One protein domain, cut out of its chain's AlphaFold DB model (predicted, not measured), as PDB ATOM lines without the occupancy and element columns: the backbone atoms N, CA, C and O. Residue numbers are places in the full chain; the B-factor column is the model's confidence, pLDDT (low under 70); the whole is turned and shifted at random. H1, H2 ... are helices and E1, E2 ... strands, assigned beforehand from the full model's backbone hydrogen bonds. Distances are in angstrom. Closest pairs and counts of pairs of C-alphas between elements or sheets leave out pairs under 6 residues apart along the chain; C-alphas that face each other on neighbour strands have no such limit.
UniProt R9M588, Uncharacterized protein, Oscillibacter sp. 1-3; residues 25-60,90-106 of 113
ATOM      1  N   LEU A  25     174.389 167.585 153.703       92.75
ATOM      2  CA  LEU A  25     175.102 168.156 154.839       92.75
ATOM      3  C   LEU A  25     174.555 167.600 156.161       92.75
ATOM      4  O   LEU A  25     175.319 167.199 157.037       92.75
ATOM      5  N   GLU A  26     173.231 167.509 156.271       95.31
ATOM      6  CA  GLU A  26     172.528 167.056 157.465       95.31
ATOM      7  C   GLU A  26     172.896 165.615 157.830       95.31
ATOM      8  O   GLU A  26     173.130 165.315 159.003       95.31
ATOM      9  N   ALA A  27     172.998 164.721 156.842       96.19
ATOM     10  CA  ALA A  27     173.384 163.338 157.094       96.19
ATOM     11  C   ALA A  27     174.837 163.228 157.589       96.19
ATOM     12  O   ALA A  27     175.132 162.413 158.464       96.19
ATOM     13  N   PHE A  28     175.744 164.072 157.091       96.00
ATOM     14  CA  PHE A  28     177.132 164.089 157.560       96.00
ATOM     15  C   PHE A  28     177.237 164.675 158.970       96.00
ATOM     16  O   PHE A  28     177.930 164.106 159.814       96.00
ATOM     17  N   GLN A  29     176.491 165.748 159.259       97.50
ATOM     18  CA  GLN A  29     176.393 166.334 160.600       97.50
ATOM     19  C   GLN A  29     175.887 165.325 161.636       97.50
ATOM     20  O   GLN A  29     176.390 165.288 162.759       97.50
ATOM     21  N   GLN A  30     174.919 164.481 161.265       97.88
ATOM     22  CA  GLN A  30     174.431 163.407 162.133       97.88
ATOM     23  C   GLN A  30     175.514 162.368 162.443       97.88
ATOM     24  O   GLN A  30     175.583 161.898 163.575       97.88
ATOM     25  N   ILE A  31     176.368 162.029 161.471       97.81
ATOM     26  CA  ILE A  31     177.460 161.066 161.673       97.81
ATOM     27  C   ILE A  31     178.543 161.637 162.591       97.81
ATOM     28  O   ILE A  31     178.970 160.955 163.522       97.81
ATOM     29  N   VAL A  32     178.996 162.871 162.347       97.62
ATOM     30  CA  VAL A  32     180.072 163.483 163.152       97.62
ATOM     31  C   VAL A  32     179.562 164.061 164.483       97.62
ATOM     32  O   VAL A  32     180.347 164.421 165.360       97.62
ATOM     33  N   GLY A  33     178.241 164.137 164.660       97.44
ATOM     34  CA  GLY A  33     177.596 164.566 165.899       97.44
ATOM     35  C   GLY A  33     177.637 166.078 166.139       97.44
ATOM     36  O   GLY A  33     177.704 166.505 167.291       97.44
ATOM     37  N   GLY A  34     177.625 166.895 165.081       96.62
ATOM     38  CA  GLY A  34     177.689 168.354 165.201       96.62
ATOM     39  C   GLY A  34     177.896 169.088 163.875       96.62
ATOM     40  O   GLY A  34     177.762 168.486 162.808       96.62
ATOM     41  N   PRO A  35     178.178 170.403 163.921       96.62
ATOM     42  CA  PRO A  35     178.585 171.165 162.744       96.62
ATOM     43  C   PRO A  35     179.822 170.532 162.107       96.62
ATOM     44  O   PRO A  35     180.746 170.127 162.814       96.62
ATOM     45  N   ILE A  36     179.825 170.412 160.780       94.81
ATOM     46  CA  ILE A  36     180.959 169.803 160.093       94.81
ATOM     47  C   ILE A  36     182.070 170.818 159.842       94.81
ATOM     48  O   ILE A  36     181.816 171.975 159.510       94.81
ATOM     49  N   GLU A  37     183.300 170.336 159.913       90.50
ATOM     50  CA  GLU A  37     184.458 170.947 159.284       90.50
ATOM     51  C   GLU A  37     184.851 170.089 158.081       90.50
ATOM     52  O   GLU A  37     185.105 168.890 158.212       90.50
ATOM     53  N   ALA A  38     184.867 170.705 156.901       80.06
ATOM     54  CA  ALA A  38     185.365 170.109 155.670       80.06
ATOM     55  C   ALA A  38     186.594 170.909 155.227       80.06
ATOM     56  O   ALA A  38     186.539 172.137 155.162       80.06
ATOM     57  N   GLY A  39     187.707 170.234 154.938       70.94
ATOM     58  CA  GLY A  39     188.930 170.938 154.526       70.94
ATOM     59  C   GLY A  39     190.234 170.170 154.700       70.94
ATOM     60  O   GLY A  39     191.264 170.600 154.183       70.94
ATOM     61  N   CYS A  40     190.206 169.017 155.367       78.31
ATOM     62  CA  CYS A  40     191.349 168.118 155.410       78.31
ATOM     63  C   CYS A  40     191.357 167.258 154.132       78.31
ATOM     64  O   CYS A  40     190.657 166.248 154.021       78.31
ATOM     65  N   TYR A  41     192.103 167.721 153.126       85.94
ATOM     66  CA  TYR A  41     192.251 167.035 151.844       85.94
ATOM     67  C   TYR A  41     193.354 165.984 151.924       85.94
ATOM     68  O   TYR A  41     194.532 166.296 152.101       85.94
ATOM     69  N   LEU A  42     192.960 164.732 151.741       87.62
ATOM     70  CA  LEU A  42     193.857 163.595 151.639       87.62
ATOM     71  C   LEU A  42     194.249 163.364 150.168       87.62
ATOM     72  O   LEU A  42     193.601 163.880 149.244       87.62
ATOM     73  N   PRO A  43     195.306 162.572 149.910       88.06
ATOM     74  CA  PRO A  43     195.636 162.142 148.558       88.06
ATOM     75  C   PRO A  43     194.438 161.513 147.828       88.06
ATOM     76  O   PRO A  43     193.471 161.056 148.431       88.06
ATOM     77  N   GLN A  44     194.520 161.469 146.496       89.12
ATOM     78  CA  GLN A  44     193.514 160.824 145.636       89.12
ATOM     79  C   GLN A  44     192.113 161.446 145.694       89.12
ATOM     80  O   GLN A  44     191.134 160.753 145.437       89.12
ATOM     81  N   ARG A  45     192.003 162.754 145.969       93.06
ATOM     82  CA  ARG A  45     190.713 163.469 146.048       93.06
ATOM     83  C   ARG A  45     189.767 162.874 147.096       93.06
ATOM     84  O   ARG A  45     188.563 162.755 146.868       93.06
ATOM     85  N   VAL A  46     190.327 162.493 148.239       95.19
ATOM     86  CA  VAL A  46     189.555 162.109 149.419       95.19
ATOM     87  C   VAL A  46     189.541 163.276 150.388       95.19
ATOM     88  O   VAL A  46     190.536 163.977 150.553       95.19
ATOM     89  N   MET A  47     188.397 163.503 151.009       94.75
ATOM     90  CA  MET A  47     188.212 164.544 152.001       94.75
ATOM     91  C   MET A  47     187.809 163.917 153.325       94.75
ATOM     92  O   MET A  47     186.952 163.033 153.372       94.75
ATOM     93  N   LEU A  48     188.436 164.401 154.391       96.06
ATOM     94  CA  LEU A  48     188.079 164.089 155.761       96.06
ATOM     95  C   LEU A  48     187.138 165.166 156.294       96.06
ATOM     96  O   LEU A  48     187.422 166.363 156.194       96.06
ATOM     97  N   ILE A  49     186.021 164.712 156.853       96.62
ATOM     98  CA  ILE A  49     184.996 165.548 157.470       96.62
ATOM     99  C   ILE A  49     184.864 165.142 158.934       96.62
ATOM    100  O   ILE A  49     184.613 163.975 159.242       96.62
ATOM    101  N   CYS A  50     185.008 166.102 159.839       97.00
ATOM    102  CA  CYS A  50     184.878 165.896 161.280       97.00
ATOM    103  C   CYS A  50     183.968 166.959 161.906       97.00
ATOM    104  O   CYS A  50     183.438 167.830 161.219       97.00
ATOM    105  N   ASN A  51     183.738 166.859 163.212       97.56
ATOM    106  CA  ASN A  51     182.971 167.848 163.960       97.56
ATOM    107  C   ASN A  51     183.850 169.063 164.292       97.56
ATOM    108  O   ASN A  51     184.806 168.921 165.058       97.56
ATOM    109  N   SER A  52     183.497 170.248 163.780       95.81
ATOM    110  CA  SER A  52     184.265 171.488 163.993       95.81
ATOM    111  C   SER A  52     184.341 171.891 165.470       95.81
ATOM    112  O   SER A  52     185.302 172.507 165.920       95.81
ATOM    113  N   GLU A  53     183.337 171.507 166.261       97.12
ATOM    114  CA  GLU A  53     183.255 171.791 167.693       97.12
ATOM    115  C   GLU A  53     183.738 170.620 168.555       97.12
ATOM    116  O   GLU A  53     183.690 170.697 169.783       97.12
ATOM    117  N   GLY A  54     184.231 169.529 167.955       96.75
ATOM    118  CA  GLY A  54     184.528 168.288 168.672       96.75
ATOM    119  C   GLY A  54     185.483 168.478 169.856       96.75
ATOM    120  O   GLY A  54     185.267 167.918 170.933       96.75
ATOM    121  N   LYS A  55     186.502 169.334 169.704       95.38
ATOM    122  CA  LYS A  55     187.455 169.661 170.780       95.38
ATOM    123  C   LYS A  55     186.819 170.520 171.873       95.38
ATOM    124  O   LYS A  55     186.998 170.233 173.056       95.38
ATOM    125  N   ASN A  56     186.025 171.523 171.494       97.06
ATOM    126  CA  ASN A  56     185.304 172.394 172.429       97.06
ATOM    127  C   ASN A  56     184.267 171.606 173.245       97.06
ATOM    128  O   ASN A  56     184.107 171.824 174.446       97.06
ATOM    129  N   MET A  57     183.624 170.626 172.605       97.12
ATOM    130  CA  MET A  57     182.698 169.672 173.215       97.12
ATOM    131  C   MET A  57     183.397 168.580 174.038       97.12
ATOM    132  O   MET A  57     182.715 167.792 174.693       97.12
ATOM    133  N   LYS A  58     184.737 168.528 174.040       96.69
ATOM    134  CA  LYS A  58     185.549 167.502 174.714       96.69
ATOM    135  C   LYS A  58     185.211 166.074 174.265       96.69
ATOM    136  O   LYS A  58     185.192 165.155 175.085       96.69
ATOM    137  N   LEU A  59     184.933 165.886 172.972       97.69
ATOM    138  CA  LEU A  59     184.772 164.551 172.395       97.69
ATOM    139  C   LEU A  59     186.079 163.757 172.515       97.69
ATOM    140  O   LEU A  59     187.171 164.324 172.578       97.69
ATOM    141  N   MET A  60     185.959 162.431 172.546       97.19
ATOM    142  CA  MET A  60     187.109 161.535 172.668       97.19
ATOM    143  C   MET A  60     188.100 161.755 171.508       97.19
ATOM    144  O   MET A  60     187.660 161.800 170.356       97.19
ATOM    145  N   LEU A  90     183.555 157.110 147.674       98.00
ATOM    146  CA  LEU A  90     184.869 156.489 147.634       98.00
ATOM    147  C   LEU A  90     184.835 155.294 146.681       98.00
ATOM    148  O   LEU A  90     183.933 154.456 146.712       98.00
ATOM    149  N   THR A  91     185.861 155.188 145.850       97.44
ATOM    150  CA  THR A  91     186.108 153.978 145.071       97.44
ATOM    151  C   THR A  91     186.504 152.823 146.000       97.44
ATOM    152  O   THR A  91     187.068 153.055 147.073       97.44
ATOM    153  N   PRO A  92     186.318 151.556 145.582       97.00
ATOM    154  CA  PRO A  92     186.756 150.407 146.377       97.00
ATOM    155  C   PRO A  92     188.259 150.411 146.701       97.00
ATOM    156  O   PRO A  92     188.672 149.861 147.718       97.00
ATOM    157  N   ALA A  93     189.084 151.014 145.838       96.81
ATOM    158  CA  ALA A  93     190.517 151.161 146.075       96.81
ATOM    159  C   ALA A  93     190.796 152.173 147.196       96.81
ATOM    160  O   ALA A  93     191.515 151.842 148.135       96.81
ATOM    161  N   GLN A  94     190.159 153.349 147.144       97.50
ATOM    162  CA  GLN A  94     190.263 154.354 148.206       97.50
ATOM    163  C   GLN A  94     189.748 153.812 149.544       97.50
ATOM    164  O   GLN A  94     190.403 154.019 150.559       97.50
ATOM    165  N   GLN A  95     188.620 153.087 149.565       97.25
ATOM    166  CA  GLN A  95     188.119 152.485 150.807       97.25
ATOM    167  C   GLN A  95     189.169 151.570 151.443       97.25
ATOM    168  O   GLN A  95     189.533 151.782 152.590       97.25
ATOM    169  N   ARG A  96     189.730 150.622 150.684       96.81
ATOM    170  CA  ARG A  96     190.744 149.694 151.213       96.81
ATOM    171  C   ARG A  96     192.000 150.401 151.711       96.81
ATOM    172  O   ARG A  96     192.568 150.006 152.724       96.81
ATOM    173  N   GLU A  97     192.452 151.419 150.987       96.25
ATOM    174  CA  GLU A  97     193.637 152.183 151.373       96.25
ATOM    175  C   GLU A  97     193.418 152.943 152.678       96.25
ATOM    176  O   GLU A  97     194.230 152.833 153.593       96.25
ATOM    177  N   PHE A  98     192.306 153.670 152.795       96.06
ATOM    178  CA  PHE A  98     192.035 154.470 153.985       96.06
ATOM    179  C   PHE A  98     191.537 153.638 155.174       96.06
ATOM    180  O   PHE A  98     191.774 154.027 156.316       96.06
ATOM    181  N   GLU A  99     190.935 152.470 154.935       96.38
ATOM    182  CA  GLU A  99     190.722 151.450 155.967       96.38
ATOM    183  C   GLU A  99     192.048 151.009 156.581       96.38
ATOM    184  O   GLU A  99     192.167 150.972 157.803       96.38
ATOM    185  N   ALA A 100     193.052 150.713 155.750       95.75
ATOM    186  CA  ALA A 100     194.374 150.323 156.226       95.75
ATOM    187  C   ALA A 100     195.115 151.491 156.897       95.75
ATOM    188  O   ALA A 100     195.731 151.299 157.940       95.75
ATOM    189  N   TYR A 101     195.032 152.697 156.329       94.62
ATOM    190  CA  TYR A 101     195.698 153.889 156.858       94.62
ATOM    191  C   TYR A 101     195.181 154.286 158.248       94.62
ATOM    192  O   TYR A 101     195.972 154.617 159.126       94.62
ATOM    193  N   PHE A 102     193.862 154.233 158.464       94.69
ATOM    194  CA  PHE A 102     193.236 154.579 159.746       94.69
ATOM    195  C   PHE A 102     192.902 153.368 160.622       94.69
ATOM    196  O   PHE A 102     192.227 153.527 161.652       94.69
ATOM    197  N   ALA A 103     193.362 152.174 160.238       93.12
ATOM    198  CA  ALA A 103     193.237 150.982 161.056       93.12
ATOM    199  C   ALA A 103     193.750 151.290 162.464       93.12
ATOM    200  O   ALA A 103     194.782 151.939 162.642       93.12
ATOM    201  N   THR A 104     193.010 150.865 163.482       78.44
ATOM    202  CA  THR A 104     193.505 150.943 164.850       78.44
ATOM    203  C   THR A 104     194.736 150.049 164.951       78.44
ATOM    204  O   THR A 104     194.607 148.830 165.080       78.44
ATOM    205  N   SER A 105     195.934 150.628 164.965       55.84
ATOM    206  CA  SER A 105     196.945 150.106 165.874       55.84
ATOM    207  C   SER A 105     196.322 150.328 167.247       55.84
ATOM    208  O   SER A 105     196.180 151.468 167.691       55.84
ATOM    209  N   GLY A 106     195.828 149.266 167.889       45.84
ATOM    210  CA  GLY A 106     195.512 149.352 169.314       45.84
ATOM    211  C   GLY A 106     196.729 149.915 170.061       45.84
ATOM    212  O   GLY A 106     197.821 149.953 169.485       45.84
TER     213      GLY A 106
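Overview. This is residues 25 to 60 and 90 to 106 of the 113 residues of an uncharacterized protein of Oscillibacter sp. 1-3 (UniProt R9M588). A two-stranded hairpin, E1 and E2, has helix H1 by its open end and helix H2 near its turn, loosely placed; residues 99 to 106 stick out. The 53 printed residues hold H1, E1, E2 and H2 in that order, in a mixed class with an antiparallel sheet. The whole is loose, with a radius of gyration of the C-alphas of 12.7 A, spanning 32 by 29 by 17 A.

Along the chain. H1, residues 25 to 32, begins at C-alpha 25 (175.102, 168.156, 154.839). E1, residues 36 to 42, is 16.6 A long and E2, residues 46 to 51, 17.0 A. H2, residues 92 to 101, is 14.2 A long and ends at C-alpha 101 (195.698, 153.889, 156.858).

Arrangement. The closest C-alphas of H1 and E2, Val 32 and Asn 51, are 5.3 A apart. E1 and E2 form an antiparallel hairpin at 150 degrees, with N 37 and O 50 within hydrogen-bond range at 2.8 A. The closest C-alphas of E2 and H2, Val 46 and Gln 94, are 7.9 A apart. H1 and H2 are apart. In H1 and H2 every O i to N i+4 pair is within hydrogen-bond range.

Size, cuts and confidence. Residues 61 to 89 are not printed; C-alphas 60 and 90 are 25.6 A apart. Residues 105 to 106 are under pLDDT 70.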